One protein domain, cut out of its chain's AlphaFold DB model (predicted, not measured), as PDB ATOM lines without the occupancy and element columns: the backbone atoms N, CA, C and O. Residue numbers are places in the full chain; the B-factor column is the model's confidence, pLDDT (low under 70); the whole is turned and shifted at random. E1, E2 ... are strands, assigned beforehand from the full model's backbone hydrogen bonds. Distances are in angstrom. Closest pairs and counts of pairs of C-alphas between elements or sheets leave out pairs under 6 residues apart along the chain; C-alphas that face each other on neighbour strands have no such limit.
ATOM      1  N   CYS A  64      25.654  14.498  25.461       85.81
ATOM      2  CA  CYS A  64      26.297  13.537  26.348       85.81
ATOM      3  C   CYS A  64      25.231  12.509  26.760       85.81
ATOM      4  O   CYS A  64      24.119  12.899  27.122       85.81
ATOM      5  N   GLU A  65      25.538  11.213  26.657       87.25
ATOM      6  CA  GLU A  65      24.541  10.159  26.871       87.25
ATOM      7  C   GLU A  65      23.945  10.254  28.286       87.25
ATOM      8  O   GLU A  65      24.659  10.224  29.288       87.25
ATOM      9  N   GLN A  66      22.620  10.418  28.348       88.81
ATOM     10  CA  GLN A  66      21.859  10.454  29.596       88.81
ATOM     11  C   GLN A  66      21.890   9.061  30.231       88.81
ATOM     12  O   GLN A  66      21.575   8.073  29.564       88.81
ATOM     13  N   ASP A  67      22.249   8.979  31.513       88.12
ATOM     14  CA  ASP A  67      22.281   7.703  32.231       88.12
ATOM     15  C   ASP A  67      20.868   7.109  32.325       88.12
ATOM     16  O   ASP A  67      19.982   7.655  32.986       88.12
ATOM     17  N   ALA A  68      20.664   5.969  31.664       90.25
ATOM     18  CA  ALA A  68      19.393   5.253  31.632       90.25
ATOM     19  C   ALA A  68      19.009   4.615  32.984       90.25
ATOM     20  O   ALA A  68      17.901   4.090  33.106       90.25
ATOM     21  N   ALA A  69      19.900   4.638  33.983       91.50
ATOM     22  CA  ALA A  69      19.607   4.250  35.361       91.50
ATOM     23  C   ALA A  69      19.083   5.411  36.235       91.50
ATOM     24  O   ALA A  69      18.713   5.168  37.386       91.50
ATOM     25  N   MET A  70      19.051   6.652  35.726       92.00
ATOM     26  CA  MET A  70      18.574   7.810  36.486       92.00
ATOM     27  C   MET A  70      17.031   7.845  36.539       92.00
ATOM     28  O   MET A  70      16.392   7.814  35.485       92.00
ATOM     29  N   PRO A  71      16.408   7.908  37.734       93.88
ATOM     30  CA  PRO A  71      14.954   7.962  37.870       93.88
ATOM     31  C   PRO A  71      14.397   9.362  37.564       93.88
ATOM     32  O   PRO A  71      15.076  10.367  37.764       93.88
ATOM     33  N   ASP A  72      13.124   9.434  37.160       89.88
ATOM     34  CA  ASP A  72      12.403  10.708  36.983       89.88
ATOM     35  C   ASP A  72      12.163  11.454  38.318       89.88
ATOM     36  O   ASP A  72      12.001  12.674  38.328       89.88
ATOM     37  N   GLU A  73      12.153  10.740  39.452       92.88
ATOM     38  CA  GLU A  73      12.004  11.299  40.803       92.88
ATOM     39  C   GLU A  73      13.199  10.909  41.692       92.88
ATOM     40  O   GLU A  73      13.464   9.729  41.912       92.88
ATOM     41  N   CYS A  74      13.906  11.900  42.248       95.19
ATOM     42  CA  CYS A  74      14.994  11.690  43.211       95.19
ATOM     43  C   CYS A  74      14.452  11.757  44.654       95.19
ATOM     44  O   CYS A  74      14.608  12.763  45.352       95.19
ATOM     45  N   ASP A  75      13.777  10.702  45.106       94.44
ATOM     46  CA  ASP A  75      13.214  10.594  46.463       94.44
ATOM     47  C   ASP A  75      14.228  10.090  47.519       94.44
ATOM     48  O   ASP A  75      13.958  10.150  48.720       94.44
ATOM     49  N   GLY A  76      15.402   9.621  47.081       93.69
ATOM     50  CA  GLY A  76      16.411   8.933  47.895       93.69
ATOM     51  C   GLY A  76      16.441   7.410  47.702       93.69
ATOM     52  O   GLY A  76      17.350   6.758  48.230       93.69
ATOM     53  N   SER A  77      15.494   6.833  46.956       92.69
ATOM     54  CA  SER A  77      15.487   5.414  46.585       92.69
ATOM     55  C   SER A  77      16.671   5.073  45.676       92.69
ATOM     56  O   SER A  77      17.196   5.916  44.949       92.69
ATOM     57  N   ASP A  78      17.157   3.834  45.791       94.19
ATOM     58  CA  ASP A  78      18.316   3.287  45.061       94.19
ATOM     59  C   ASP A  78      19.606   4.145  45.118       94.19
ATOM     60  O   ASP A  78      20.542   3.967  44.337       94.19
ATOM     61  N   GLY A  79      19.683   5.052  46.101       96.00
ATOM     62  CA  GLY A  79      20.800   5.969  46.307       96.00
ATOM     63  C   GLY A  79      20.763   7.239  45.451       96.00
ATOM     64  O   GLY A  79      21.765   7.950  45.435       96.00
ATOM     65  N   TRP A  80      19.660   7.544  44.759       97.25
ATOM     66  CA  TRP A  80      19.504   8.761  43.954       97.25
ATOM     67  C   TRP A  80      18.943   9.923  44.780       97.25
ATOM     68  O   TRP A  80      17.776   9.932  45.171       97.25
ATOM     69  N   PHE A  81      19.770  10.939  45.018       97.31
ATOM     70  CA  PHE A  81      19.420  12.103  45.834       97.31
ATOM     71  C   PHE A  81      19.167  13.350  44.970       97.31
ATOM     72  O   PHE A  81      19.811  13.511  43.929       97.31
ATOM     73  N   PRO A  82      18.270  14.261  45.394       97.19
ATOM     74  CA  PRO A  82      18.009  15.509  44.689       97.19
ATOM     75  C   PRO A  82      19.111  16.532  44.995       97.19
ATOM     76  O   PRO A  82      19.330  16.907  46.148       97.19
ATOM     77  N   VAL A  83      19.787  17.012  43.952       97.50
ATOM     78  CA  VAL A  83      20.903  17.961  44.046       97.50
ATOM     79  C   VAL A  83      20.588  19.229  43.256       97.50
ATOM     80  O   VAL A  83      20.119  19.175  42.119       97.50
ATOM     81  N   SER A  84      20.848  20.389  43.861       97.19
ATOM     82  CA  SER A  84      20.822  21.680  43.167       97.19
ATOM     83  C   SER A  84      22.156  21.936  42.468       97.19
ATOM     84  O   SER A  84      23.215  21.670  43.032       97.19
ATOM     85  N   VAL A  85      22.096  22.495  41.261       97.50
ATOM     86  CA  VAL A  85      23.267  22.860  40.452       97.50
ATOM     87  C   VAL A  85      23.352  24.385  40.371       97.50
ATOM     88  O   VAL A  85      22.341  25.043  40.120       97.50
ATOM     89  N   GLU A  86      24.533  24.966  40.596       97.25
ATOM     90  CA  GLU A  86      24.719  26.420  40.545       97.25
ATOM     91  C   GLU A  86      24.324  26.978  39.167       97.25
ATOM     92  O   GLU A  86      24.624  26.397  38.121       97.25
ATOM     93  N   GLY A  87      23.619  28.111  39.171       95.25
ATOM     94  CA  GLY A  87      23.138  28.779  37.962       95.25
ATOM     95  C   GLY A  87      21.906  28.139  37.313       95.25
ATOM     96  O   GLY A  87      21.347  28.749  36.404       95.25
ATOM     97  N   GLN A  88      21.447  26.972  37.782       96.81
ATOM     98  CA  GLN A  88      20.277  26.277  37.241       96.81
ATOM     99  C   GLN A  88      19.078  26.301  38.193       96.81
ATOM    100  O   GLN A  88      19.212  26.318  39.417       96.81
ATOM    101  N   ALA A  89      17.875  26.306  37.617       95.56
ATOM    102  CA  ALA A  89      16.622  26.351  38.361       95.56
ATOM    103  C   ALA A  89      15.995  24.953  38.457       95.56
ATOM    104  O   ALA A  89      15.356  24.493  37.515       95.56
ATOM    105  N   GLY A  90      16.140  24.300  39.613       94.81
ATOM    106  CA  GLY A  90      15.507  23.012  39.890       94.81
ATOM    107  C   GLY A  90      16.331  22.118  40.812       94.81
ATOM    108  O   GLY A  90      17.218  22.578  41.536       94.81
ATOM    109  N   TYR A  91      16.020  20.827  40.753       96.25
ATOM    110  CA  TYR A  91      16.776  19.743  41.368       96.25
ATOM    111  C   TYR A  91      16.958  18.648  40.321       96.25
ATOM    112  O   TYR A  91      16.045  18.392  39.536       96.25
ATOM    113  N   TYR A  92      18.117  18.006  40.329       96.88
ATOM    114  CA  TYR A  92      18.472  16.927  39.415       96.88
ATOM    115  C   TYR A  92      18.990  15.740  40.231       96.88
ATOM    116  O   TYR A  92      19.525  15.935  41.327       96.88
ATOM    117  N   CYS A  93      18.844  14.519  39.726       97.56
ATOM    118  CA  CYS A  93      19.236  13.336  40.484       97.56
ATOM    119  C   CYS A  93      20.748  13.087  40.380       97.56
ATOM    120  O   CYS A  93      21.341  13.175  39.305       97.56
ATOM    121  N   ALA A  94      21.378  12.746  41.503       97.38
ATOM    122  CA  ALA A  94      22.753  12.254  41.550       97.38
ATOM    123  C   ALA A  94      22.850  11.052  42.491       97.38
ATOM    124  O   ALA A  94      22.261  11.058  43.575       97.38
ATOM    125  N   GLN A  95      23.599  10.026  42.089       97.12
ATOM    126  CA  GLN A  95      23.817   8.852  42.927       97.12
ATOM    127  C   GLN A  95      24.789   9.186  44.070       97.12
ATOM    128  O   GLN A  95      25.818   9.822  43.857       97.12
ATOM    129  N   GLY A  96      24.456   8.805  45.304       95.81
ATOM    130  CA  GLY A  96      25.242   9.161  46.488       95.81
ATOM    131  C   GLY A  96      26.632   8.495  46.546       95.81
ATOM    132  O   GLY A  96      26.791   7.382  46.046       95.81
ATOM    133  N   PRO A  97      27.625   9.109  47.223       96.94
ATOM    134  CA  PRO A  97      27.536  10.347  48.003       96.94
ATOM    135  C   PRO A  97      27.511  11.598  47.116       96.94
ATOM    136  O   PRO A  97      28.262  11.699  46.153       96.94
ATOM    137  N   ILE A  98      26.664  12.570  47.465       97.62
ATOM    138  CA  ILE A  98      26.513  13.821  46.708       97.62
ATOM    139  C   ILE A  98      27.599  14.844  47.055       97.62
ATOM    140  O   ILE A  98      28.007  14.958  48.212       97.62
ATOM    141  N   CYS A  99      28.026  15.627  46.065       98.06
ATOM    142  CA  CYS A  99      28.916  16.770  46.262       98.06
ATOM    143  C   CYS A  99      28.226  17.860  47.103       98.06
ATOM    144  O   CYS A  99      27.284  18.508  46.639       98.06
ATOM    145  N   SER A 100      28.664  18.044  48.352       96.69
ATOM    146  CA  SER A 100      28.096  19.040  49.270       96.69
ATOM    147  C   SER A 100      28.998  19.283  50.483       96.69
ATOM    148  O   SER A 100      29.587  18.347  51.037       96.69
ATOM    149  N   GLY A 101      29.081  20.533  50.942       95.50
ATOM    150  CA  GLY A 101      29.889  20.898  52.109       95.50
ATOM    151  C   GLY A 101      31.379  20.717  51.823       95.50
ATOM    152  O   GLY A 101      31.883  21.201  50.817       95.50
ATOM    153  N   ASP A 102      32.077  19.982  52.683       95.69
ATOM    154  CA  ASP A 102      33.487  19.618  52.485       95.69
ATOM    155  C   ASP A 102      33.667  18.303  51.691       95.69
ATOM    156  O   ASP A 102      34.785  17.810  51.545       95.69
ATOM    157  N   THR A 103      32.575  17.696  51.203       96.06
ATOM    158  CA  THR A 103      32.573  16.328  50.658       96.06
ATOM    159  C   THR A 103      32.750  16.317  49.141       96.06
ATOM    160  O   THR A 103      31.893  16.811  48.406       96.06
ATOM    161  N   ASP A 104      33.833  15.697  48.671       96.31
ATOM    162  CA  ASP A 104      33.944  15.203  47.294       96.31
ATOM    163  C   ASP A 104      32.893  14.112  47.047       96.31
ATOM    164  O   ASP A 104      32.850  13.102  47.752       96.31
ATOM    165  N   GLY A 105      32.044  14.316  46.042       96.69
ATOM    166  CA  GLY A 105      30.944  13.415  45.715       96.69
ATOM    167  C   GLY A 105      30.456  13.600  44.283       96.69
ATOM    168  O   GLY A 105      30.939  14.467  43.551       96.69
ATOM    169  N   ALA A 106      29.494  12.778  43.880       97.31
ATOM    170  CA  ALA A 106      28.891  12.847  42.560       97.31
ATOM    171  C   ALA A 106      28.037  14.111  42.387       97.31
ATOM    172  O   ALA A 106      27.500  14.680  43.345       97.31
ATOM    173  N   CYS A 107      27.880  14.500  41.126       97.75
ATOM    174  CA  CYS A 107      26.983  15.551  40.679       97.75
ATOM    175  C   CYS A 107      26.047  15.014  39.589       97.75
ATOM    176  O   CYS A 107      26.385  14.015  38.950       97.75
ATOM    177  N   PRO A 108      24.885  15.653  39.372       97.25
ATOM    178  CA  PRO A 108      23.951  15.256  38.328       97.25
ATOM    179  C   PRO A 108      24.604  15.130  36.951       97.25
ATOM    180  O   PRO A 108      25.290  16.048  36.483       97.25
ATOM    181  N   GLY A 109      24.374  13.981  36.316       96.19
ATOM    182  CA  GLY A 109      24.855  13.672  34.975       96.19
ATOM    183  C   GLY A 109      24.105  14.427  33.868       96.19
ATOM    184  O   GLY A 109      23.233  15.254  34.152       96.19
ATOM    185  N   PRO A 110      24.440  14.157  32.595       95.38
ATOM    186  CA  PRO A 110      23.755  14.725  31.437       95.38
ATOM    187  C   PRO A 110      22.241  14.500  31.486       95.38
ATOM    188  O   PRO A 110      21.778  13.374  31.652       95.38
ATOM    189  N   HIS A 111      21.469  15.573  31.325       93.50
ATOM    190  CA  HIS A 111      20.006  15.560  31.343       93.50
ATOM    191  C   HIS A 111      19.443  16.531  30.298       93.50
ATOM    192  O   HIS A 111      20.150  17.418  29.823       93.50
ATOM    193  N   ARG A 112      18.153  16.417  29.955       91.25
ATOM    194  CA  ARG A 112      17.512  17.294  28.947       91.25
ATOM    195  C   ARG A 112      17.656  18.785  29.274       91.25
ATOM    196  O   ARG A 112      17.974  19.575  28.392       91.25
ATOM    197  N   ASP A 113      17.504  19.130  30.550       93.38
ATOM    198  CA  ASP A 113      17.633  20.495  31.078       93.38
ATOM    199  C   ASP A 113      19.029  20.773  31.682       93.38
ATOM    200  O   ASP A 113      19.225  21.761  32.389       93.38
ATOM    201  N   LEU A 114      19.997  19.878  31.443       95.44
ATOM    202  CA  LEU A 114      21.388  19.948  31.904       95.44
ATOM    203  C   LEU A 114      22.288  19.158  30.931       95.44
ATOM    204  O   LEU A 114      22.886  18.144  31.288       95.44
ATOM    205  N   VAL A 115      22.333  19.594  29.666       94.75
ATOM    206  CA  VAL A 115      22.847  18.816  28.508       94.75
ATOM    207  C   VAL A 115      24.267  18.266  28.700       94.75
ATOM    208  O   VAL A 115      24.599  17.195  28.197       94.75
ATOM    209  N   PHE A 116      25.104  18.980  29.451       95.62
ATOM    210  CA  PHE A 116      26.504  18.636  29.704       95.62
ATOM    211  C   PHE A 116      26.750  18.016  31.092       95.62
ATOM    212  O   PHE A 116      27.894  17.755  31.467       95.62
ATOM    213  N   GLY A 117      25.689  17.797  31.872       96.12
ATOM    214  CA  GLY A 117      25.770  17.436  33.283       96.12
ATOM    215  C   GLY A 117      26.360  18.552  34.148       96.12
ATOM    216  O   GLY A 117      26.391  19.729  33.775       96.12
ATOM    217  N   SER A 118      26.844  18.171  35.323       97.38
ATOM    218  CA  SER A 118      27.487  19.068  36.282       97.38
ATOM    219  C   SER A 118      28.684  18.401  36.958       97.38
ATOM    220  O   SER A 118      28.797  17.175  36.976       97.38
ATOM    221  N   SER A 119      29.600  19.204  37.496       97.06
ATOM    222  CA  SER A 119      30.825  18.734  38.152       97.06
ATOM    223  C   SER A 119      30.971  19.296  39.566       97.06
ATOM    224  O   SER A 119      30.491  20.387  39.875       97.06
ATOM    225  N   CYS A 120      31.620  18.519  40.440       98.00
ATOM    226  CA  CYS A 120      31.848  18.883  41.836       98.00
ATOM    227  C   CYS A 120      33.042  19.838  41.944       98.00
ATOM    228  O   CYS A 120      34.190  19.432  41.750       98.00
ATOM    229  N   THR A 121      32.785  21.103  42.267       97.38
ATOM    230  CA  THR A 121      33.814  22.147  42.355       97.38
ATOM    231  C   THR A 121      33.611  23.029  43.586       97.38
ATOM    232  O   THR A 121      32.599  22.928  44.279       97.38
ATOM    233  N   TYR A 122      34.599  23.864  43.895       97.38
ATOM    234  CA  TYR A 122      34.530  24.824  44.991       97.38
ATOM    235  C   TYR A 122      33.765  26.080  44.564       97.38
ATOM    236  O   TYR A 122      34.159  26.769  43.624       97.38
ATOM    237  N   LEU A 123      32.692  26.382  45.292       96.06
ATOM    238  CA  LEU A 123      31.939  27.630  45.195       96.06
ATOM    239  C   LEU A 123      32.670  28.754  45.953       96.06
ATOM    240  O   LEU A 123      33.571  28.503  46.757       96.06
ATOM    241  N   TYR A 124      32.252  30.005  45.739       92.69
ATOM    242  CA  TYR A 124      32.898  31.200  46.309       92.69
ATOM    243  C   TYR A 124      33.033  31.206  47.844       92.69
ATOM    244  O   TYR A 124      33.974  31.806  48.361       92.69
ATOM    245  N   ASP A 125      32.150  30.514  48.569       93.62
ATOM    246  CA  ASP A 125      32.199  30.387  50.035       93.62
ATOM    247  C   ASP A 125      33.202  29.318  50.536       93.62
ATOM    248  O   ASP A 125      33.250  29.019  51.729       93.62
ATOM    249  N   GLY A 126      33.988  28.701  49.644       95.06
ATOM    250  CA  GLY A 126      34.919  27.608  49.966       95.06
ATOM    251  C   GLY A 126      34.251  26.239  50.151       95.06
ATOM    252  O   GLY A 126      34.925  25.257  50.448       95.06
ATOM    253  N   VAL A 127      32.934  26.168  49.950       97.06
ATOM    254  CA  VAL A 127      32.108  24.956  50.015       97.06
ATOM    255  C   VAL A 127      32.076  24.264  48.652       97.06
ATOM    256  O   VAL A 127      31.960  24.928  47.622       97.06
ATOM    257  N   ARG A 128      32.140  22.929  48.626       97.44
ATOM    258  CA  ARG A 128      31.925  22.136  47.410       97.44
ATOM    259  C   ARG A 128      30.443  22.072  47.041       97.44
ATOM    260  O   ARG A 128      29.587  21.848  47.900       97.44
ATOM    261  N   GLY A 129      30.160  22.206  45.751       98.06
ATOM    262  CA  GLY A 129      28.833  22.032  45.171       98.06
ATOM    263  C   GLY A 129      28.903  21.698  43.682       98.06
ATOM    264  O   GLY A 129      29.969  21.740  43.065       98.06
ATOM    265  N   CYS A 130      27.758  21.345  43.106       98.19
ATOM    266  CA  CYS A 130      27.656  21.019  41.689       98.19
ATOM    267  C   CYS A 130      27.480  22.280  40.846       98.19
ATOM    268  O   CYS A 130      26.552  23.052  41.079       98.19
ATOM    269  N   VAL A 131      28.328  22.461  39.836       97.81
ATOM    270  CA  VAL A 131      28.230  23.553  38.854       97.81
ATOM    271  C   VAL A 131      27.970  22.951  37.477       97.81
ATOM    272  O   VAL A 131      28.539  21.913  37.136       97.81
ATOM    273  N   ALA A 132      27.078  23.564  36.695       97.31
ATOM    274  CA  ALA A 132      26.744  23.082  35.358       97.31
ATOM    275  C   ALA A 132      27.976  23.141  34.440       97.31
ATOM    276  O   ALA A 132      28.640  24.175  34.349       97.31
ATOM    277  N   ASN A 133      28.267  22.046  33.739       96.62
ATOM    278  CA  ASN A 133      29.371  22.016  32.786       96.62
ATOM    279  C   ASN A 133      29.016  22.887  31.566       96.62
ATOM    280  O   ASN A 133      27.872  22.889  31.112       96.62
ATOM    281  N   THR A 134      29.983  23.622  31.012       95.50
ATOM    282  CA  THR A 134      29.779  24.464  29.814       95.50
ATOM    283  C   THR A 134      30.004  23.726  28.497       95.50
ATOM    284  O   THR A 134      29.685  24.247  27.431       95.50
ATOM    285  N   GLU A 135      30.570  22.526  28.567       93.75
ATOM    286  CA  GLU A 135      30.894  21.667  27.437       93.75
ATOM    287  C   GLU A 135      30.662  20.207  27.822       93.75
ATOM    288  O   GLU A 135      30.778  19.842  28.996       93.75
ATOM    289  N   CYS A 136      30.368  19.359  26.835       89.62
ATOM    290  CA  CYS A 136      30.442  17.918  27.026       89.62
ATOM    291  C   CYS A 136      31.900  17.553  27.327       89.62
ATOM    292  O   CYS A 136      32.694  17.361  26.405       89.62
ATOM    293  N   ASN A 137      32.236  17.408  28.612       79.81
ATOM    294  CA  ASN A 137      33.460  16.749  29.064       79.81
ATOM    295  C   ASN A 137      33.303  15.234  28.834       79.81
ATOM    296  O   ASN A 137      33.194  14.439  29.768       79.81
TER     297      ASN A 137
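What this domain is: This is residues 64 to 137 of the 582 residues of an uncharacterized protein of Nothophytophthora sp. Chile5 (UniProt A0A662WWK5). Little regular structure shows here: two small antiparallel hairpins, E1 with E2 and E3 with E4, stand among long loops. Residues 85 to 86 tie them, pairing parallel with residues 130 to 131 of E4. The 74 printed residues have four named strands, in the order E1 E2 E3 E4, and no named helix; the class is all strand, with only 18 residues in strands. The whole is compact, radius of gyration of the C-alphas 11.4 A, spanning 32 by 27 by 20 A.

Where its parts are: Pass residues 64 to 79 and find C-alpha 80 at (19.504, 8.761, 43.954); there E1, residues 80 to 83, begins. E2 is residues 92 to 95. E3, residues 118 to 122, runs 12.6 A; E4, residues 128 to 132, runs 13.2 A to C-alpha 132 at (26.744, 23.082, 35.358).

How they stand to each other: In hairpin E1 and E2, find N 83 and O 92 at 2.8 A. In hairpin E3 and E4, N 119 and O 131 are 2.9 A apart. E2 and E3 are apart.

The domain as a whole: The printed part has no cut. The link E2 to E3 is long, 22 residues. No printed residue is under pLDDT 70.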